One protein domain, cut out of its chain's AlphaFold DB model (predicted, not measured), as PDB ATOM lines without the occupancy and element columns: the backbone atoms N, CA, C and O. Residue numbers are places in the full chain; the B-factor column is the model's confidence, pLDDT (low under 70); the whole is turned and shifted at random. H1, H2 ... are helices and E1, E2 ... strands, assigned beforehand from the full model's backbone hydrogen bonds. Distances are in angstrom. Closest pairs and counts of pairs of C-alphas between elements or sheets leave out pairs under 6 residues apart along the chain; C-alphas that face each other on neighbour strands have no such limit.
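What this domain is: This is residues 567 to 719 of the 720 residues of an uncharacterized protein of Flexibacter sp. CG_4_10_14_3_um_filter_32_15 (UniProt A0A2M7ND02). One sheet of seven antiparallel strands is curled like part of a barrel and wraps round one helix, H3, which lies along the inside of the curl. The barrel is only partial, with E1 and E7 at its edges; the short helix H1 is over E6, H2 grazes the sheet beside E7, and H4 grazes it at the far end of H3. The printed part has 153 residues, with E1 to E7 in sheet order followed by H1 to H4, and its class is mixed, helices and strands. It is compact, with a radius of gyration of the C-alphas of 15.4 A, but elongated in outline, spanning 51 by 33 by 29 A.

How they stand to each other: E1, residues 568 to 575, and E2, residues 580 to 588, form a hairpin, with N 573 and O 582 2.8 A apart. E3, residues 594 to 603, follows in a hairpin with E2, N 585 to O 598 being 2.8 A. E4, residues 606 to 621, bends by 57 degrees at residue 609 and pairs with E3 through N 597 and O 613, 2.8 A. E5, residues 630 to 643, pairs with E4 through N 618 and O 634, 2.9 A. E6, residues 646 to 660, bends by 69 degrees at residue 652 and pairs with E5 through N 637 and O 655, 2.8 A. E7, residues 665 to 671, pairs with E6 through N 658 and O 667, 2.9 A. The seven strands are a meander, each the antiparallel neighbour of the one before, in a twisted sheet. H1, residues 673 to 677, is over E6 at a height over the sheet of 6.8 A; the closest C-alphas, of Asp 653 and Gly 673, are 4.2 A apart. H2, residues 686 to 690, only grazes the sheet; its closest C-alphas to E7 are those of Leu 688 and Leu 666, 5.7 A. The sheet curls round H3, residues 698 to 712, in two layers, a helix on one face of a sheet: the closest C-alphas to E1 are Arg 707 and Val 573, 6.3 A, and to E6 Ala 701 and Cys 659, 6.0 A. H4, residues 714 to 717, only grazes the sheet, and is close to but not clearly touching H3, with Ile 710 and Leu 717 7.3 A apart at their C-alphas. Each O i to N i+4 pair is within hydrogen-bond range in H2 and H3; in H1 it is 0 of 1, beside 2 of 2 O i to N i+3 pairs, and H4 is too short for such a pair.

Where its parts are: E1 begins at C-alpha 568, (325.838, 133.943, 256.609). From first to last C-alpha, E4 measures 42.3 A, E5 38.2 A, E6 34.4 A and H3 21.0 A. H4 ends at C-alpha 717, (325.369, 148.992, 240.648).

The domain as a whole: The C-alphas of Asn 604 and Glu 626, the two farthest apart, are 52.9 A from each other. The printed part has no cut, and no link is long. Mean pLDDT of the printed part is 81.1; 33 residues are under 70, among them 624 to 628, 642 to 647, 680 to 695 and 716 to 719.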
ATOM      1  N   SER A 567     329.170 131.984 258.343       90.62
ATOM      2  CA  SER A 567     328.655 131.363 257.116       90.62
ATOM      3  C   SER A 567     327.599 132.211 256.401       90.62
ATOM      4  O   SER A 567     327.390 132.047 255.200       90.62
ATOM      5  N   TRP A 568     326.902 133.087 257.129       93.12
ATOM      6  CA  TRP A 568     325.838 133.943 256.609       93.12
ATOM      7  C   TRP A 568     325.802 135.255 257.385       93.12
ATOM      8  O   TRP A 568     325.519 135.283 258.583       93.12
ATOM      9  N   PHE A 569     326.053 136.353 256.687       93.62
ATOM     10  CA  PHE A 569     325.935 137.681 257.263       93.62
ATOM     11  C   PHE A 569     325.378 138.676 256.257       93.62
ATOM     12  O   PHE A 569     325.468 138.507 255.039       93.62
ATOM     13  N   THR A 570     324.809 139.746 256.794       94.31
ATOM     14  CA  THR A 570     324.217 140.831 256.014       94.31
ATOM     15  C   THR A 570     324.804 142.165 256.444       94.31
ATOM     16  O   THR A 570     325.313 142.299 257.561       94.31
ATOM     17  N   GLY A 571     324.688 143.175 255.593       93.38
ATOM     18  CA  GLY A 571     325.008 144.547 255.960       93.38
ATOM     19  C   GLY A 571     324.282 145.559 255.088       93.38
ATOM     20  O   GLY A 571     323.668 145.216 254.079       93.38
ATOM     21  N   ILE A 572     324.335 146.820 255.510       92.50
ATOM     22  CA  ILE A 572     323.724 147.942 254.800       92.50
ATOM     23  C   ILE A 572     324.806 148.987 254.542       92.50
ATOM     24  O   ILE A 572     325.598 149.306 255.428       92.50
ATOM     25  N   VAL A 573     324.839 149.513 253.321       90.12
ATOM     26  CA  VAL A 573     325.718 150.605 252.902       90.12
ATOM     27  C   VAL A 573     324.850 151.744 252.395       90.12
ATOM     28  O   VAL A 573     324.122 151.588 251.418       90.12
ATOM     29  N   GLU A 574     324.911 152.892 253.059       89.44
ATOM     30  CA  GLU A 574     324.145 154.077 252.680       89.44
ATOM     31  C   GLU A 574     325.008 155.076 251.913       89.44
ATOM     32  O   GLU A 574     326.121 155.405 252.328       89.44
ATOM     33  N   ILE A 575     324.477 155.581 250.799       85.69
ATOM     34  CA  ILE A 575     325.133 156.598 249.980       85.69
ATOM     35  C   ILE A 575     324.375 157.910 250.126       85.69
ATOM     36  O   ILE A 575     323.362 158.154 249.467       85.69
ATOM     37  N   ALA A 576     324.901 158.773 250.997       81.06
ATOM     38  CA  ALA A 576     324.256 160.020 251.404       81.06
ATOM     39  C   ALA A 576     323.879 160.924 250.215       81.06
ATOM     40  O   ALA A 576     322.783 161.480 250.183       81.06
ATOM     41  N   LYS A 577     324.754 161.024 249.200       80.50
ATOM     42  CA  LYS A 577     324.557 161.907 248.034       80.50
ATOM     43  C   LYS A 577     323.314 161.550 247.210       80.50
ATOM     44  O   LYS A 577     322.671 162.441 246.668       80.50
ATOM     45  N   THR A 578     322.969 160.266 247.114       81.12
ATOM     46  CA  THR A 578     321.852 159.772 246.287       81.12
ATOM     47  C   THR A 578     320.680 159.243 247.113       81.12
ATOM     48  O   THR A 578     319.693 158.789 246.531       81.12
ATOM     49  N   ARG A 579     320.781 159.278 248.454       84.06
ATOM     50  CA  ARG A 579     319.837 158.657 249.405       84.06
ATOM     51  C   ARG A 579     319.496 157.205 249.043       84.06
ATOM     52  O   ARG A 579     318.376 156.746 249.253       84.06
ATOM     53  N   THR A 580     320.449 156.498 248.437       85.44
ATOM     54  CA  THR A 580     320.287 155.094 248.051       85.44
ATOM     55  C   THR A 580     320.934 154.224 249.119       85.44
ATOM     56  O   THR A 580     322.090 154.447 249.481       85.44
ATOM     57  N   GLN A 581     320.192 153.238 249.622       91.31
ATOM     58  CA  GLN A 581     320.711 152.240 250.555       91.31
ATOM     59  C   GLN A 581     320.935 150.927 249.811       91.31
ATOM     60  O   GLN A 581     320.060 150.465 249.087       91.31
ATOM     61  N   TYR A 582     322.095 150.309 249.985       92.12
ATOM     62  CA  TYR A 582     322.391 148.984 249.459       92.12
ATOM     63  C   TYR A 582     322.396 147.986 250.604       92.12
ATOM     64  O   TYR A 582     323.220 148.079 251.510       92.12
ATOM     65  N   PHE A 583     321.481 147.027 250.556       93.81
ATOM     66  CA  PHE A 583     321.515 145.860 251.422       93.81
ATOM     67  C   PHE A 583     322.334 144.777 250.732       93.81
ATOM     68  O   PHE A 583     322.060 144.464 249.574       93.81
ATOM     69  N   TYR A 584     323.306 144.194 251.421       94.62
ATOM     70  CA  TYR A 584     324.028 143.036 250.915       94.62
ATOM     71  C   TYR A 584     323.878 141.832 251.835       94.62
ATOM     72  O   TYR A 584     323.740 141.957 253.053       94.62
ATOM     73  N   GLU A 585     323.948 140.658 251.227       95.44
ATOM     74  CA  GLU A 585     323.929 139.358 251.872       95.44
ATOM     75  C   GLU A 585     325.090 138.526 251.328       95.44
ATOM     76  O   GLU A 585     325.259 138.412 250.115       95.44
ATOM     77  N   ALA A 586     325.895 137.963 252.228       95.44
ATOM     78  CA  ALA A 586     327.004 137.085 251.893       95.44
ATOM     79  C   ALA A 586     326.778 135.701 252.511       95.44
ATOM     80  O   ALA A 586     326.522 135.575 253.710       95.44
ATOM     81  N   LYS A 587     326.877 134.668 251.672       94.75
ATOM     82  CA  LYS A 587     326.516 133.280 251.974       94.75
ATOM     83  C   LYS A 587     327.646 132.327 251.583       94.75
ATOM     84  O   LYS A 587     327.880 132.120 250.400       94.75
ATOM     85  N   ARG A 588     328.327 131.711 252.548       93.56
ATOM     86  CA  ARG A 588     329.413 130.743 252.321       93.56
ATOM     87  C   ARG A 588     328.961 129.450 251.623       93.56
ATOM     88  O   ARG A 588     327.989 128.817 252.032       93.56
ATOM     89  N   PHE A 589     329.704 129.002 250.615       88.62
ATOM     90  CA  PHE A 589     329.481 127.720 249.943       88.62
ATOM     91  C   PHE A 589     330.184 126.576 250.679       88.62
ATOM     92  O   PHE A 589     331.380 126.347 250.482       88.62
ATOM     93  N   GLY A 590     329.429 125.828 251.489       82.44
ATOM     94  CA  GLY A 590     329.973 124.711 252.271       82.44
ATOM     95  C   GLY A 590     331.166 125.156 253.121       82.44
ATOM     96  O   GLY A 590     331.133 126.240 253.702       82.44
ATOM     97  N   ASP A 591     332.233 124.359 253.121       80.12
ATOM     98  CA  ASP A 591     333.470 124.655 253.862       80.12
ATOM     99  C   ASP A 591     334.496 125.463 253.047       80.12
ATOM    100  O   ASP A 591     335.598 125.746 253.516       80.12
ATOM    101  N   SER A 592     334.156 125.859 251.816       86.19
ATOM    102  CA  SER A 592     335.072 126.612 250.958       86.19
ATOM    103  C   SER A 592     335.201 128.068 251.408       86.19
ATOM    104  O   SER A 592     334.291 128.627 252.018       86.19
ATOM    105  N   ASP A 593     336.296 128.736 251.051       90.56
ATOM    106  CA  ASP A 593     336.429 130.189 251.225       90.56
ATOM    107  C   ASP A 593     335.708 130.986 250.114       90.56
ATOM    108  O   ASP A 593     336.092 132.101 249.757       90.56
ATOM    109  N   ARG A 594     334.647 130.404 249.542       92.75
ATOM    110  CA  ARG A 594     333.807 131.019 248.514       92.75
ATOM    111  C   ARG A 594     332.471 131.402 249.122       92.75
ATOM    112  O   ARG A 594     331.879 130.616 249.859       92.75
ATOM    113  N   PHE A 595     331.954 132.568 248.767       94.88
ATOM    114  CA  PHE A 595     330.639 133.019 249.208       94.88
ATOM    115  C   PHE A 595     329.828 133.547 248.022       94.88
ATOM    116  O   PHE A 595     330.373 134.138 247.097       94.88
ATOM    117  N   LEU A 596     328.516 133.352 248.050       93.50
ATOM    118  CA  LEU A 596     327.561 134.040 247.196       93.50
ATOM    119  C   LEU A 596     327.297 135.423 247.790       93.50
ATOM    120  O   LEU A 596     326.856 135.522 248.935       93.50
ATOM    121  N   LEU A 597     327.564 136.468 247.020       94.62
ATOM    122  CA  LEU A 597     327.241 137.848 247.349       94.62
ATOM    123  C   LEU A 597     326.006 138.276 246.565       94.62
ATOM    124  O   LEU A 597     326.018 138.264 245.336       94.62
ATOM    125  N   GLU A 598     324.977 138.729 247.268       93.50
ATOM    126  CA  GLU A 598     323.833 139.425 246.688       93.50
ATOM    127  C   GLU A 598     323.785 140.852 247.221       93.50
ATOM    128  O   GLU A 598     323.918 141.077 248.420       93.50
ATOM    129  N   ILE A 599     323.570 141.821 246.339       92.50
ATOM    130  CA  ILE A 599     323.436 143.235 246.675       92.50
ATOM    131  C   ILE A 599     322.119 143.722 246.088       92.50
ATOM    132  O   ILE A 599     321.866 143.598 244.890       92.50
ATOM    133  N   LYS A 600     321.284 144.320 246.928       92.12
ATOM    134  CA  LYS A 600     319.994 144.892 246.558       92.12
ATOM    135  C   LYS A 600     320.006 146.389 246.819       92.12
ATOM    136  O   LYS A 600     320.308 146.822 247.928       92.12
ATOM    137  N   SER A 601     319.648 147.184 245.816       90.12
ATOM    138  CA  SER A 601     319.419 148.615 245.995       90.12
ATOM    139  C   SER A 601     318.025 148.841 246.570       90.12
ATOM    140  O   SER A 601     317.046 148.306 246.046       90.12
ATOM    141  N   ILE A 602     317.931 149.660 247.606       88.94
ATOM    142  CA  ILE A 602     316.694 150.081 248.247       88.94
ATOM    143  C   ILE A 602     316.508 151.566 247.949       88.94
ATOM    144  O   ILE A 602     317.288 152.413 248.389       88.94
ATOM    145  N   LYS A 603     315.461 151.876 247.182       84.75
ATOM    146  CA  LYS A 603     315.057 153.247 246.852       84.75
ATOM    147  C   LYS A 603     313.543 153.349 246.969       84.75
ATOM    148  O   LYS A 603     312.826 152.521 246.411       84.75
ATOM    149  N   ASN A 604     313.047 154.345 247.704       84.31
ATOM    150  CA  ASN A 604     311.611 154.547 247.950       84.31
ATOM    151  C   ASN A 604     310.903 153.281 248.487       84.31
ATOM    152  O   ASN A 604     309.839 152.911 247.996       84.31
ATOM    153  N   ASN A 605     311.522 152.581 249.447       82.38
ATOM    154  CA  ASN A 605     311.044 151.312 250.023       82.38
ATOM    155  C   ASN A 605     310.870 150.148 249.025       82.38
ATOM    156  O   ASN A 605     310.303 149.116 249.381       82.38
ATOM    157  N   LYS A 606     311.373 150.270 247.790       83.50
ATOM    158  CA  LYS A 606     311.442 149.170 246.820       83.50
ATOM    159  C   LYS A 606     312.855 148.600 246.790       83.50
ATOM    160  O   LYS A 606     313.818 149.356 246.681       83.50
ATOM    161  N   SER A 607     312.961 147.277 246.898       87.81
ATOM    162  CA  SER A 607     314.224 146.540 246.832       87.81
ATOM    163  C   SER A 607     314.372 145.901 245.454       87.81
ATOM    164  O   SER A 607     313.552 145.069 245.075       87.81
ATOM    165  N   ASN A 608     315.414 146.287 244.719       86.56
ATOM    166  CA  ASN A 608     315.761 145.711 243.419       86.56
ATOM    167  C   ASN A 608     317.106 144.991 243.526       86.56
ATOM    168  O   ASN A 608     318.017 145.496 244.182       86.56
ATOM    169  N   ASN A 609     317.248 143.831 242.877       87.12
ATOM    170  CA  ASN A 609     318.537 143.147 242.785       87.12
ATOM    171  C   ASN A 609     319.501 143.991 241.941       87.12
ATOM    172  O   ASN A 609     319.280 144.158 240.746       87.12
ATOM    173  N   ALA A 610     320.539 144.527 242.575       86.56
ATOM    174  CA  ALA A 610     321.539 145.368 241.930       86.56
ATOM    175  C   ALA A 610     322.704 144.525 241.401       86.56
ATOM    176  O   ALA A 610     323.247 144.810 240.337       86.56
ATOM    177  N   TYR A 611     323.094 143.481 242.141       88.25
ATOM    178  CA  TYR A 611     324.256 142.671 241.798       88.25
ATOM    179  C   TYR A 611     324.230 141.307 242.483       88.25
ATOM    180  O   TYR A 611     323.885 141.209 243.656       88.25
ATOM    181  N   SER A 612     324.636 140.257 241.772       90.00
ATOM    182  CA  SER A 612     324.808 138.923 242.347       90.00
ATOM    183  C   SER A 612     326.035 138.249 241.744       90.00
ATOM    184  O   SER A 612     326.171 138.183 240.522       90.00
ATOM    185  N   THR A 613     326.954 137.781 242.588       92.00
ATOM    186  CA  THR A 613     328.197 137.138 242.144       92.00
ATOM    187  C   THR A 613     328.770 136.197 243.201       92.00
ATOM    188  O   THR A 613     328.315 136.173 244.340       92.00
ATOM    189  N   ASN A 614     329.813 135.455 242.839       91.12
ATOM    190  CA  ASN A 614     330.661 134.771 243.804       91.12
ATOM    191  C   ASN A 614     331.767 135.716 244.292       91.12
ATOM    192  O   ASN A 614     332.301 136.524 243.529       91.12
ATOM    193  N   LEU A 615     332.137 135.573 245.557       93.69
ATOM    194  CA  LEU A 615     333.339 136.142 246.139       93.69
ATOM    195  C   LEU A 615     334.241 135.012 246.644       93.69
ATOM    196  O   LEU A 615     333.759 133.978 247.105       93.69
ATOM    197  N   GLU A 616     335.544 135.203 246.534       94.50
ATOM    198  CA  GLU A 616     336.578 134.286 247.006       94.50
ATOM    199  C   GLU A 616     337.445 134.997 248.032       94.50
ATOM    200  O   GLU A 616     337.786 136.169 247.861       94.50
ATOM    201  N   VAL A 617     337.788 134.292 249.103       93.62
ATOM    202  CA  VAL A 617     338.668 134.802 250.144       93.62
ATOM    203  C   VAL A 617     339.874 133.894 250.268       93.62
ATOM    204  O   VAL A 617     339.748 132.691 250.425       93.62
ATOM    205  N   GLU A 618     341.057 134.473 250.232       92.94
ATOM    206  CA  GLU A 618     342.304 133.752 250.442       92.94
ATOM    207  C   GLU A 618     342.961 134.282 251.718       92.94
ATOM    208  O   GLU A 618     343.123 135.492 251.901       92.94
ATOM    209  N   LYS A 619     343.297 133.379 252.643       90.75
ATOM    210  CA  LYS A 619     343.975 133.737 253.894       90.75
ATOM    211  C   LYS A 619     345.448 134.015 253.611       90.75
ATOM    212  O   LYS A 619     346.139 133.177 253.043       90.75
ATOM    213  N   ILE A 620     345.939 135.167 254.055       87.88
ATOM    214  CA  ILE A 620     347.354 135.534 253.982       87.88
ATOM    215  C   ILE A 620     347.982 135.157 255.322       87.88
ATOM    216  O   ILE A 620     347.639 135.745 256.348       87.88
ATOM    217  N   VAL A 621     348.864 134.160 255.326       85.31
ATOM    218  CA  VAL A 621     349.540 133.655 256.533       85.31
ATOM    219  C   VAL A 621     350.960 134.217 256.599       85.31
ATOM    220  O   VAL A 621     351.651 134.251 255.576       85.31
ATOM    221  N   LYS A 622     351.411 134.643 257.788       80.25
ATOM    222  CA  LYS A 622     352.800 135.088 257.986       80.25
ATOM    223  C   LYS A 622     353.766 133.929 257.738       80.25
ATOM    224  O   LYS A 622     353.680 132.904 258.405       80.25
ATOM    225  N   ARG A 623     354.719 134.104 256.817       74.56
ATOM    226  CA  ARG A 623     355.700 133.059 256.455       74.56
ATOM    227  C   ARG A 623     356.717 132.728 257.559       74.56
ATOM    228  O   ARG A 623     357.387 131.711 257.447       74.56
ATOM    229  N   GLU A 624     356.836 133.559 258.596       66.06
ATOM    230  CA  GLU A 624     357.910 133.473 259.605       66.06
ATOM    231  C   GLU A 624     357.467 132.910 260.968       66.06
ATOM    232  O   GLU A 624     358.272 132.832 261.889       66.06
ATOM    233  N   THR A 625     356.202 132.506 261.125       57.88
ATOM    234  CA  THR A 625     355.691 131.969 262.396       57.88
ATOM    235  C   THR A 625     355.045 130.604 262.189       57.88
ATOM    236  O   THR A 625     354.032 130.506 261.497       57.88
ATOM    237  N   GLU A 626     355.572 129.562 262.844       59.94
ATOM    238  CA  GLU A 626     354.982 128.207 262.869       59.94
ATOM    239  C   GLU A 626     353.538 128.188 263.416       59.94
ATOM    240  O   GLU A 626     352.799 127.235 263.187       59.94
ATOM    241  N   SER A 627     353.103 129.265 264.085       57.66
ATOM    242  CA  SER A 627     351.752 129.444 264.638       57.66
ATOM    243  C   SER A 627     350.636 129.574 263.592       57.66
ATOM    244  O   SER A 627     349.465 129.511 263.961       57.66
ATOM    245  N   GLY A 628     350.950 129.770 262.303       64.19
ATOM    246  CA  GLY A 628     349.931 129.927 261.255       64.19
ATOM    247  C   GLY A 628     349.097 131.212 261.380       64.19
ATOM    248  O   GLY A 628     347.964 131.267 260.898       64.19
ATOM    249  N   ASP A 629     349.638 132.249 262.025       74.62
ATOM    250  CA  ASP A 629     348.920 133.499 262.267       74.62
ATOM    251  C   ASP A 629     348.490 134.191 260.963       74.62
ATOM    252  O   ASP A 629     349.300 134.500 260.081       74.62
ATOM    253  N   VAL A 630     347.192 134.497 260.869       76.25
ATOM    254  CA  VAL A 630     346.605 135.215 259.732       76.25
ATOM    255  C   VAL A 630     347.053 136.682 259.770       76.25
ATOM    256  O   VAL A 630     346.736 137.435 260.695       76.25
ATOM    257  N   GLU A 631     347.819 137.087 258.759       81.56
ATOM    258  CA  GLU A 631     348.287 138.457 258.535       81.56
ATOM    259  C   GLU A 631     347.220 139.320 257.852       81.56
ATOM    260  O   GLU A 631     347.133 140.527 258.088       81.56
ATOM    261  N   GLY A 632     346.381 138.687 257.030       86.62
ATOM    262  CA  GLY A 632     345.332 139.359 256.286       86.62
ATOM    263  C   GLY A 632     344.455 138.422 255.466       86.62
ATOM    264  O   GLY A 632     344.599 137.202 255.505       86.62
ATOM    265  N   TYR A 633     343.546 139.015 254.703       91.12
ATOM    266  CA  TYR A 633     342.650 138.318 253.789       91.12
ATOM    267  C   TYR A 633     342.679 139.003 252.432       91.12
ATOM    268  O   TYR A 633     342.501 140.215 252.333       91.12
ATOM    269  N   ASN A 634     342.869 138.227 251.379       91.94
ATOM    270  CA  ASN A 634     342.733 138.672 250.007       91.94
ATOM    271  C   ASN A 634     341.307 138.354 249.538       91.94
ATOM    272  O   ASN A 634     340.968 137.192 249.329       91.94
ATOM    273  N   VAL A 635     340.449 139.371 249.429       93.88
ATOM    274  CA  VAL A 635     339.033 139.202 249.062       93.88
ATOM    275  C   VAL A 635     338.848 139.600 247.603       93.88
ATOM    276  O   VAL A 635     339.134 140.733 247.222       93.88
ATOM    277  N   THR A 636     338.353 138.672 246.786       94.12
ATOM    278  CA  THR A 636     338.101 138.852 245.351       94.12
ATOM    279  C   THR A 636     336.606 138.739 245.064       94.12
ATOM    280  O   THR A 636     336.012 137.688 245.275       94.12
ATOM    281  N   ILE A 637     335.990 139.804 244.556       93.44
ATOM    282  CA  ILE A 637     334.600 139.846 244.086       93.44
ATOM    283  C   ILE A 637     334.624 139.736 242.558       93.44
ATOM    284  O   ILE A 637     335.169 140.609 241.883       93.44
ATOM    285  N   PHE A 638     334.053 138.672 241.994       90.69
ATOM    286  CA  PHE A 638     334.082 138.458 240.542       90.69
ATOM    287  C   PHE A 638     333.030 139.281 239.813       90.69
ATOM    288  O   PHE A 638     331.942 139.518 240.340       90.69
ATOM    289  N   GLY A 639     333.337 139.659 238.577       84.81
ATOM    290  CA  GLY A 639     332.443 140.290 237.621       84.81
ATOM    291  C   GLY A 639     331.333 139.357 237.176       84.81
ATOM    292  O   GLY A 639     331.579 138.217 236.781       84.81
ATOM    293  N   ALA A 640     330.100 139.858 237.221       78.50
ATOM    294  CA  ALA A 640     328.919 139.155 236.747       78.50
ATOM    295  C   ALA A 640     328.150 140.017 235.736       78.50
ATOM    296  O   ALA A 640     327.890 141.196 235.977       78.50
ATOM    297  N   LYS A 641     327.765 139.416 234.604       75.50
ATOM    298  CA  LYS A 641     326.916 140.043 233.581       75.50
ATOM    299  C   LYS A 641     325.612 139.269 233.445       75.50
ATOM    300  O   LYS A 641     325.632 138.050 233.292       75.50
ATOM    301  N   TYR A 642     324.487 139.974 233.455       66.06
ATOM    302  CA  TYR A 642     323.186 139.371 233.186       66.06
ATOM    303  C   TYR A 642     323.078 139.006 231.695       66.06
ATOM    304  O   TYR A 642     323.267 139.860 230.827       66.06
ATOM    305  N   GLN A 643     322.827 137.735 231.382       64.88
ATOM    306  CA  GLN A 643     322.616 137.235 230.021       64.88
ATOM    307  C   GLN A 643     321.346 136.380 229.978       64.88
ATOM    308  O   GLN A 643     321.259 135.392 230.701       64.88
ATOM    309  N   THR A 644     320.395 136.782 229.120       58.25
ATOM    310  CA  THR A 644     319.101 136.136 228.800       58.25
ATOM    311  C   THR A 644     318.225 135.740 229.995       58.25
ATOM    312  O   THR A 644     317.188 136.362 230.187       58.25
ATOM    313  N   TYR A 645     318.629 134.761 230.808       52.62
ATOM    314  CA  TYR A 645     317.900 134.305 232.002       52.62
ATOM    315  C   TYR A 645     318.802 134.019 233.224       52.62
ATOM    316  O   TYR A 645     318.335 133.441 234.204       52.62
ATOM    317  N   GLY A 646     320.083 134.415 233.212       58.03
ATOM    318  CA  GLY A 646     321.002 134.156 234.328       58.03
ATOM    319  C   GLY A 646     322.253 135.037 234.356       58.03
ATOM    320  O   GLY A 646     322.565 135.761 233.413       58.03
ATOM    321  N   TRP A 647     322.988 134.982 235.467       69.38
ATOM    322  CA  TRP A 647     324.251 135.704 235.633       69.38
ATOM    323  C   TRP A 647     325.421 134.870 235.102       69.38
ATOM    324  O   TRP A 647     325.691 133.782 235.609       69.38
ATOM    325  N   LYS A 648     326.153 135.387 234.106       77.38
ATOM    326  CA  LYS A 648     327.422 134.807 233.647       77.38
ATOM    327  C   LYS A 648     328.581 135.467 234.388       77.38
ATOM    328  O   LYS A 648     328.787 136.676 234.269       77.38
ATOM    329  N   GLN A 649     329.336 134.668 235.139       78.31
ATOM    330  CA  GLN A 649     330.529 135.120 235.856       78.31
ATOM    331  C   GLN A 649     331.752 135.141 234.939       78.31
ATOM    332  O   GLN A 649     331.925 134.262 234.093       78.31
ATOM    333  N   SER A 650     332.618 136.129 235.138       82.56
ATOM    334  CA  SER A 650     333.904 136.247 234.462       82.56
ATOM    335  C   SER A 650     335.031 136.120 235.483       82.56
ATOM    336  O   SER A 650     335.129 136.909 236.415       82.56
ATOM    337  N   LYS A 651     335.904 135.123 235.305       80.50
ATOM    338  CA  LYS A 651     337.094 134.955 236.159       80.50
ATOM    339  C   LYS A 651     338.182 135.991 235.864       80.50
ATOM    340  O   LYS A 651     339.045 136.221 236.701       80.50
ATOM    341  N   THR A 652     338.158 136.583 234.672       85.00
ATOM    342  CA  THR A 652     339.141 137.576 234.210       85.00
ATOM    343  C   THR A 652     338.727 139.015 234.519       85.00
ATOM    344  O   THR A 652     339.482 139.937 234.234       85.00
ATOM    345  N   ASP A 653     337.535 139.202 235.083       88.31
ATOM    346  CA  ASP A 653     336.970 140.489 235.463       88.31
ATOM    347  C   ASP A 653     336.644 140.425 236.952       88.31
ATOM    348  O   ASP A 653     335.751 139.683 237.351       88.31
ATOM    349  N   PHE A 654     337.423 141.093 237.794       89.00
ATOM    350  CA  PHE A 654     337.259 141.016 239.243       89.00
ATOM    351  C   PHE A 654     337.678 142.307 239.942       89.00
ATOM    352  O   PHE A 654     338.474 143.090 239.422       89.00
ATOM    353  N   PHE A 655     337.174 142.471 241.162       88.25
ATOM    354  CA  PHE A 655     337.565 143.476 242.137       88.25
ATOM    355  C   PHE A 655     338.232 142.777 243.320       88.25
ATOM    356  O   PHE A 655     337.587 142.009 244.031       88.25
ATOM    357  N   ARG A 656     339.528 143.002 243.521       90.25
ATOM    358  CA  ARG A 656     340.321 142.351 244.565       90.25
ATOM    359  C   ARG A 656     340.891 143.379 245.525       90.25
ATOM    360  O   ARG A 656     341.431 144.381 245.076       90.25
ATOM    361  N   VAL A 657     340.813 143.109 246.823       87.00
ATOM    362  CA  VAL A 657     341.367 143.973 247.875       87.00
ATOM    363  C   VAL A 657     342.071 143.116 248.915       87.00
ATOM    364  O   VAL A 657     341.537 142.099 249.365       87.00
ATOM    365  N   VAL A 658     343.260 143.552 249.324       84.94
ATOM    366  CA  VAL A 658     343.997 142.958 250.437       84.94
ATOM    367  C   VAL A 658     343.588 143.668 251.720       84.94
ATOM    368  O   VAL A 658     343.828 144.856 251.903       84.94
ATOM    369  N   CYS A 659     342.968 142.940 252.632       82.06
ATOM    370  CA  CYS A 659     342.630 143.413 253.962       82.06
ATOM    371  C   CYS A 659     343.726 142.979 254.938       82.06
ATOM    372  O   CYS A 659     343.989 141.783 255.050       82.06
ATOM    373  N   LYS A 660     344.328 143.918 255.676       81.44
ATOM    374  CA  LYS A 660     345.270 143.645 256.777       81.44
ATOM    375  C   LYS A 660     344.643 144.076 258.105       81.44
ATOM    376  O   LYS A 660     344.843 145.212 258.540       81.44
ATOM    377  N   PRO A 661     343.885 143.186 258.768       67.56
ATOM    378  CA  PRO A 661     343.082 143.552 259.926       67.56
ATOM    379  C   PRO A 661     343.893 144.096 261.104       67.56
ATOM    380  O   PRO A 661     343.503 145.090 261.694       67.56
ATOM    381  N   LYS A 662     345.087 143.544 261.382       70.06
ATOM    382  CA  LYS A 662     345.969 144.029 262.468       70.06
ATOM    383  C   LYS A 662     346.439 145.475 262.280       70.06
ATOM    384  O   LYS A 662     346.886 146.101 263.232       70.06
ATOM    385  N   GLN A 663     346.394 145.978 261.049       74.06
ATOM    386  CA  GLN A 663     346.791 147.339 260.704       74.06
ATOM    387  C   GLN A 663     345.575 148.246 260.475       74.06
ATOM    388  O   GLN A 663     345.773 149.409 260.138       74.06
ATOM    389  N   ASN A 664     344.351 147.715 260.620       72.88
ATOM    390  CA  ASN A 664     343.078 148.342 260.253       72.88
ATOM    391  C   ASN A 664     343.063 148.920 258.825       72.88
ATOM    392  O   ASN A 664     342.363 149.889 258.552       72.88
ATOM    393  N   LYS A 665     343.834 148.338 257.896       77.19
ATOM    394  CA  LYS A 665     344.039 148.898 256.551       77.19
ATOM    395  C   LYS A 665     343.512 147.987 255.450       77.19
ATOM    396  O   LYS A 665     343.711 146.770 255.468       77.19
ATOM    397  N   LEU A 666     342.880 148.618 254.462       79.44
ATOM    398  CA  LEU A 666     342.607 148.041 253.151       79.44
ATOM    399  C   LEU A 666     343.710 148.499 252.186       79.44
ATOM    400  O   LEU A 666     343.998 149.689 252.081       79.44
ATOM    401  N   GLU A 667     344.329 147.559 251.482       80.12
ATOM    402  CA  GLU A 667     345.455 147.782 250.577       80.12
ATOM    403  C   GLU A 667     345.219 147.104 249.221       80.12
ATOM    404  O   GLU A 667     344.409 146.183 249.089       80.12
ATOM    405  N   ASN A 668     345.981 147.530 248.210       75.94
ATOM    406  CA  ASN A 668     346.114 146.834 246.925       75.94
ATOM    407  C   ASN A 668     344.772 146.530 246.235       75.94
ATOM    408  O   ASN A 668     344.522 145.401 245.816       75.94
ATOM    409  N   ALA A 669     343.906 147.541 246.124       79.62
ATOM    410  CA  ALA A 669     342.663 147.431 245.371       79.62
ATOM    411  C   ALA A 669     342.950 147.308 243.863       79.62
ATOM    412  O   ALA A 669     343.391 148.265 243.224       79.62
ATOM    413  N   VAL A 670     342.699 146.129 243.296       82.06
ATOM    414  CA  VAL A 670     342.932 145.801 241.885       82.06
ATOM    415  C   VAL A 670     341.602 145.494 241.203       82.06
ATOM    416  O   VAL A 670     340.894 144.571 241.605       82.06
ATOM    417  N   CYS A 671     341.294 146.233 240.135       82.38
ATOM    418  CA  CYS A 671     340.172 145.957 239.236       82.38
ATOM    419  C   CYS A 671     340.701 145.470 237.884       82.38
ATOM    420  O   CYS A 671     341.655 146.046 237.358       82.38
ATOM    421  N   THR A 672     340.061 144.471 237.285       84.12
ATOM    422  CA  THR A 672     340.383 143.966 235.936       84.12
ATOM    423  C   THR A 672     339.140 143.992 235.036       84.12
ATOM    424  O   THR A 672     338.069 144.368 235.497       84.12
ATOM    425  N   GLY A 673     339.267 143.680 233.740       83.25
ATOM    426  CA  GLY A 673     338.118 143.496 232.836       83.25
ATOM    427  C   GLY A 673     337.152 144.690 232.715       83.25
ATOM    428  O   GLY A 673     337.578 145.847 232.651       83.25
ATOM    429  N   TYR A 674     335.840 144.417 232.654       74.81
ATOM    430  CA  TYR A 674     334.812 145.463 232.600       74.81
ATOM    431  C   TYR A 674     334.683 146.230 233.923       74.81
ATOM    432  O   TYR A 674     334.237 147.379 233.902       74.81
ATOM    433  N   MET A 675     335.083 145.665 235.064       78.62
ATOM    434  CA  MET A 675     335.114 146.384 236.340       78.62
ATOM    435  C   MET A 675     336.141 147.518 236.333       78.62
ATOM    436  O   MET A 675     335.869 148.587 236.875       78.62
ATOM    437  N   ALA A 676     337.292 147.329 235.681       80.81
ATOM    438  CA  ALA A 676     338.306 148.378 235.548       80.81
ATOM    439  C   ALA A 676     337.825 149.564 234.695       80.81
ATOM    440  O   ALA A 676     338.094 150.715 235.038       80.81
ATOM    441  N   LEU A 677     337.094 149.288 233.608       76.81
ATOM    442  CA  LEU A 677     336.575 150.311 232.688       76.81
ATOM    443  C   LEU A 677     335.519 151.212 233.332       76.81
ATOM    444  O   LEU A 677     335.390 152.371 232.953       76.81
ATOM    445  N   ASN A 678     334.775 150.677 234.297       68.81
ATOM    446  CA  ASN A 678     333.650 151.371 234.911       68.81
ATOM    447  C   ASN A 678     333.981 151.952 236.297       68.81
ATOM    448  O   ASN A 678     333.105 152.507 236.950       68.81
ATOM    449  N   ARG A 679     335.223 151.846 236.772       71.56
ATOM    450  CA  ARG A 679     335.611 152.324 238.105       71.56
ATOM    451  C   ARG A 679     335.415 153.839 238.243       71.56
ATOM    452  O   ARG A 679     336.032 154.612 237.507       71.56
ATOM    453  N   ASP A 680     334.628 154.268 239.228       67.31
ATOM    454  CA  ASP A 680     334.526 155.681 239.595       67.31
ATOM    455  C   ASP A 680     335.756 156.089 240.421       67.31
ATOM    456  O   ASP A 680     335.815 155.909 241.636       67.31
ATOM    457  N   LYS A 681     336.764 156.650 239.745       63.91
ATOM    458  CA  LYS A 681     338.026 157.072 240.377       63.91
ATOM    459  C   LYS A 681     337.847 158.171 241.437       63.91
ATOM    460  O   LYS A 681     338.796 158.440 242.165       63.91
ATOM    461  N   SER A 682     336.675 158.809 241.542       61.56
ATOM    462  CA  SER A 682     336.451 159.881 242.523       61.56
ATOM    463  C   SER A 682     336.406 159.396 243.981       61.56
ATOM    464  O   SER A 682     336.563 160.213 244.887       61.56
ATOM    465  N   PHE A 683     336.260 158.085 244.220       60.97
ATOM    466  CA  PHE A 683     336.174 157.495 245.563       60.97
ATOM    467  C   PHE A 683     337.473 156.820 246.057       60.97
ATOM    468  O   PHE A 683     337.599 156.551 247.258       60.97
ATOM    469  N   SER A 684     338.460 156.580 245.182       56.38
ATOM    470  CA  SER A 684     339.321 155.402 245.352       56.38
ATOM    471  C   SER A 684     340.448 155.463 246.368       56.38
ATOM    472  O   SER A 684     340.803 154.411 246.895       56.38
ATOM    473  N   ASP A 685     340.963 156.641 246.709       59.16
ATOM    474  CA  ASP A 685     342.155 156.727 247.569       59.16
ATOM    475  C   ASP A 685     341.844 157.262 248.971       59.16
ATOM    476  O   ASP A 685     342.520 156.912 249.939       59.16
ATOM    477  N   ASP A 686     340.787 158.064 249.107       59.53
ATOM    478  CA  ASP A 686     340.413 158.692 250.377       59.53
ATOM    479  C   ASP A 686     339.564 157.748 251.254       59.53
ATOM    480  O   ASP A 686     339.655 157.780 252.482       59.53
ATOM    481  N   PHE A 687     338.791 156.839 250.639       64.88
ATOM    482  CA  PHE A 687     338.010 155.822 251.353       64.88
ATOM    483  C   PHE A 687     338.894 154.735 251.984       64.88
ATOM    484  O   PHE A 687     338.673 154.374 253.144       64.88
ATOM    485  N   LEU A 688     339.913 154.259 251.252       62.28
ATOM    486  CA  LEU A 688     340.894 153.271 251.728       62.28
ATOM    487  C   LEU A 688     341.673 153.766 252.958       62.28
ATOM    488  O   LEU A 688     342.059 152.963 253.801       62.28
ATOM    489  N   ARG A 689     341.873 155.087 253.082       61.03
ATOM    490  CA  ARG A 689     342.580 155.713 254.214       61.03
ATOM    491  C   ARG A 689     341.706 155.954 255.448       61.03
ATOM    492  O   ARG A 689     342.260 156.150 256.523       61.03
ATOM    493  N   LYS A 690     340.375 155.994 255.299       65.12
ATOM    494  CA  LYS A 690     339.434 156.459 256.344       65.12
ATOM    495  C   LYS A 690     338.559 155.366 256.966       65.12
ATOM    496  O   LYS A 690     337.863 155.659 257.933       65.12
ATOM    497  N   ASN A 691     338.531 154.147 256.421       63.47
ATOM    498  CA  ASN A 691     337.662 153.081 256.934       63.47
ATOM    499  C   ASN A 691     338.472 151.982 257.617       63.47
ATOM    500  O   ASN A 691     339.123 151.183 256.948       63.47
ATOM    501  N   ASP A 692     338.356 151.932 258.942       62.34
ATOM    502  CA  ASP A 692     338.952 150.893 259.773       62.34
ATOM    503  C   ASP A 692     338.214 149.557 259.614       62.34
ATOM    504  O   ASP A 692     336.982 149.477 259.690       62.34
ATOM    505  N   VAL A 693     338.980 148.478 259.452       67.81
ATOM    506  CA  VAL A 693     338.479 147.108 259.606       67.81
ATOM    507  C   VAL A 693     338.531 146.773 261.091       67.81
ATOM    508  O   VAL A 693     339.598 146.530 261.635       67.81
ATOM    509  N   SER A 694     337.384 146.783 261.767       58.19
ATOM    510  CA  SER A 694     337.317 146.731 263.235       58.19
ATOM    511  C   SER A 694     337.656 145.369 263.867       58.19
ATOM    512  O   SER A 694     337.569 145.240 265.086       58.19
ATOM    513  N   SER A 695     337.971 144.328 263.084       66.62
ATOM    514  CA  SER A 695     338.216 142.969 263.596       66.62
ATOM    515  C   SER A 695     339.064 142.097 262.654       66.62
ATOM    516  O   SER A 695     339.029 142.259 261.436       66.62
ATOM    517  N   ASN A 696     339.774 141.113 263.228       71.56
ATOM    518  CA  ASN A 696     340.618 140.134 262.522       71.56
ATOM    519  C   ASN A 696     339.846 138.975 261.846       71.56
ATOM    520  O   ASN A 696     340.470 138.007 261.397       71.56
ATOM    521  N   SER A 697     338.513 139.024 261.774       87.00
ATOM    522  CA  SER A 697     337.711 137.928 261.211       87.00
ATOM    523  C   SER A 697     337.609 137.979 259.676       87.00
ATOM    524  O   SER A 697     337.569 139.052 259.070       87.00
ATOM    525  N   GLN A 698     337.506 136.807 259.034       89.75
ATOM    526  CA  GLN A 698     337.255 136.676 257.588       89.75
ATOM    527  C   GLN A 698     335.971 137.413 257.175       89.75
ATOM    528  O   GLN A 698     335.944 138.120 256.168       89.75
ATOM    529  N   LYS A 699     334.917 137.286 257.989       91.62
ATOM    530  CA  LYS A 699     333.633 137.970 257.816       91.62
ATOM    531  C   LYS A 699     333.799 139.486 257.763       91.62
ATOM    532  O   LYS A 699     333.270 140.120 256.855       91.62
ATOM    533  N   ASP A 700     334.530 140.073 258.705       88.75
ATOM    534  CA  ASP A 700     334.665 141.531 258.772       88.75
ATOM    535  C   ASP A 700     335.555 142.076 257.648       88.75
ATOM    536  O   ASP A 700     335.254 143.139 257.102       88.75
ATOM    537  N   ALA A 701     336.550 141.302 257.197       89.94
ATOM    538  CA  ALA A 701     337.284 141.599 255.967       89.94
ATOM    539  C   ALA A 701     336.356 141.620 254.739       89.94
ATOM    540  O   ALA A 701     336.378 142.580 253.966       89.94
ATOM    541  N   ILE A 702     335.479 140.618 254.578       92.81
ATOM    542  CA  ILE A 702     334.485 140.605 253.492       92.81
ATOM    543  C   ILE A 702     333.548 141.812 253.606       92.81
ATOM    544  O   ILE A 702     333.324 142.493 252.609       92.81
ATOM    545  N   ARG A 703     333.022 142.126 254.799       92.50
ATOM    546  CA  ARG A 703     332.137 143.288 255.007       92.50
ATOM    547  C   ARG A 703     332.799 144.597 254.588       92.50
ATOM    548  O   ARG A 703     332.166 145.410 253.914       92.50
ATOM    549  N   ALA A 704     334.061 144.793 254.966       88.38
ATOM    550  CA  ALA A 704     334.825 145.979 254.602       88.38
ATOM    551  C   ALA A 704     335.031 146.073 253.082       88.38
ATOM    552  O   ALA A 704     334.775 147.122 252.488       88.38
ATOM    553  N   VAL A 705     335.410 144.965 252.435       90.81
ATOM    554  CA  VAL A 705     335.652 144.923 250.985       90.81
ATOM    555  C   VAL A 705     334.360 145.062 250.180       90.81
ATOM    556  O   VAL A 705     334.344 145.800 249.202       90.81
ATOM    557  N   VAL A 706     333.254 144.441 250.601       92.69
ATOM    558  CA  VAL A 706     331.934 144.612 249.969       92.69
ATOM    559  C   VAL A 706     331.448 146.051 250.109       92.69
ATOM    560  O   VAL A 706     330.936 146.623 249.147       92.69
ATOM    561  N   ARG A 707     331.644 146.676 251.277       90.12
ATOM    562  CA  ARG A 707     331.320 148.094 251.468       90.12
ATOM    563  C   ARG A 707     332.128 148.980 250.529       90.12
ATOM    564  O   ARG A 707     331.551 149.867 249.904       90.12
ATOM    565  N   TYR A 708     333.427 148.721 250.407       87.88
ATOM    566  CA  TYR A 708     334.285 149.459 249.487       87.88
ATOM    567  C   TYR A 708     333.859 149.253 248.028       87.88
ATOM    568  O   TYR A 708     333.680 150.222 247.297       87.88
ATOM    569  N   PHE A 709     333.583 148.009 247.639       89.62
ATOM    570  CA  PHE A 709     333.075 147.655 246.317       89.62
ATOM    571  C   PHE A 709     331.773 148.389 245.974       89.62
ATOM    572  O   PHE A 709     331.657 148.948 244.887       89.62
ATOM    573  N   ILE A 710     330.806 148.440 246.899       89.12
ATOM    574  CA  ILE A 710     329.531 149.142 246.686       89.12
ATOM    575  C   ILE A 710     329.747 150.633 246.429       89.12
ATOM    576  O   ILE A 710     329.051 151.215 245.599       89.12
ATOM    577  N   LEU A 711     330.699 151.252 247.125       85.44
ATOM    578  CA  LEU A 711     330.992 152.674 246.975       85.44
ATOM    579  C   LEU A 711     331.726 152.968 245.664       85.44
ATOM    580  O   LEU A 711     331.295 153.856 244.934       85.44
ATOM    581  N   GLU A 712     332.747 152.176 245.323       83.31
ATOM    582  CA  GLU A 712     333.484 152.288 244.050       83.31
ATOM    583  C   GLU A 712     332.584 152.049 242.834       83.31
ATOM    584  O   GLU A 712     332.744 152.674 241.786       83.31
ATOM    585  N   MET A 713     331.632 151.126 242.967       83.81
ATOM    586  CA  MET A 713     330.776 150.697 241.870       83.81
ATOM    587  C   MET A 713     329.375 151.296 241.943       83.81
ATOM    588  O   MET A 713     328.544 150.908 241.135       83.81
ATOM    589  N   HIS A 714     329.076 152.238 242.844       82.19
ATOM    590  CA  HIS A 714     327.716 152.760 243.053       82.19
ATOM    591  C   HIS A 714     327.023 153.193 241.756       82.19
ATOM    592  O   HIS A 714     325.891 152.776 241.495       82.19
ATOM    593  N   GLN A 715     327.711 153.993 240.932       72.94
ATOM    594  CA  GLN A 715     327.179 154.469 239.652       72.94
ATOM    595  C   GLN A 715     326.823 153.302 238.713       72.94
ATOM    596  O   GLN A 715     325.875 153.401 237.938       72.94
ATOM    597  N   ASN A 716     327.544 152.182 238.840       68.81
ATOM    598  CA  ASN A 716     327.374 150.977 238.033       68.81
ATOM    599  C   ASN A 716     326.349 149.984 238.609       68.81
ATOM    600  O   ASN A 716     325.583 149.348 237.895       68.81
ATOM    601  N   LEU A 717     326.320 149.840 239.930       68.06
ATOM    602  CA  LEU A 717     325.369 148.992 240.648       68.06
ATOM    603  C   LEU A 717     323.954 149.574 240.596       68.06
ATOM    604  O   LEU A 717     322.977 148.866 240.812       68.06
ATOM    605  N   GLY A 718     323.843 150.873 240.332       59.44
ATOM    606  CA  GLY A 718     322.595 151.550 240.012       59.44
ATOM    607  C   GLY A 718     322.406 151.824 238.520       59.44
ATOM    608  O   GLY A 718     321.770 152.832 238.224       59.44
ATOM    609  N   ILE A 719     322.980 151.032 237.593       44.66
ATOM    610  CA  ILE A 719     322.915 151.357 236.152       44.66
ATOM    611  C   ILE A 719     321.472 151.473 235.663       44.66
ATOM    612  O   ILE A 719     320.779 150.476 235.478       44.66
TER     613      ILE A 719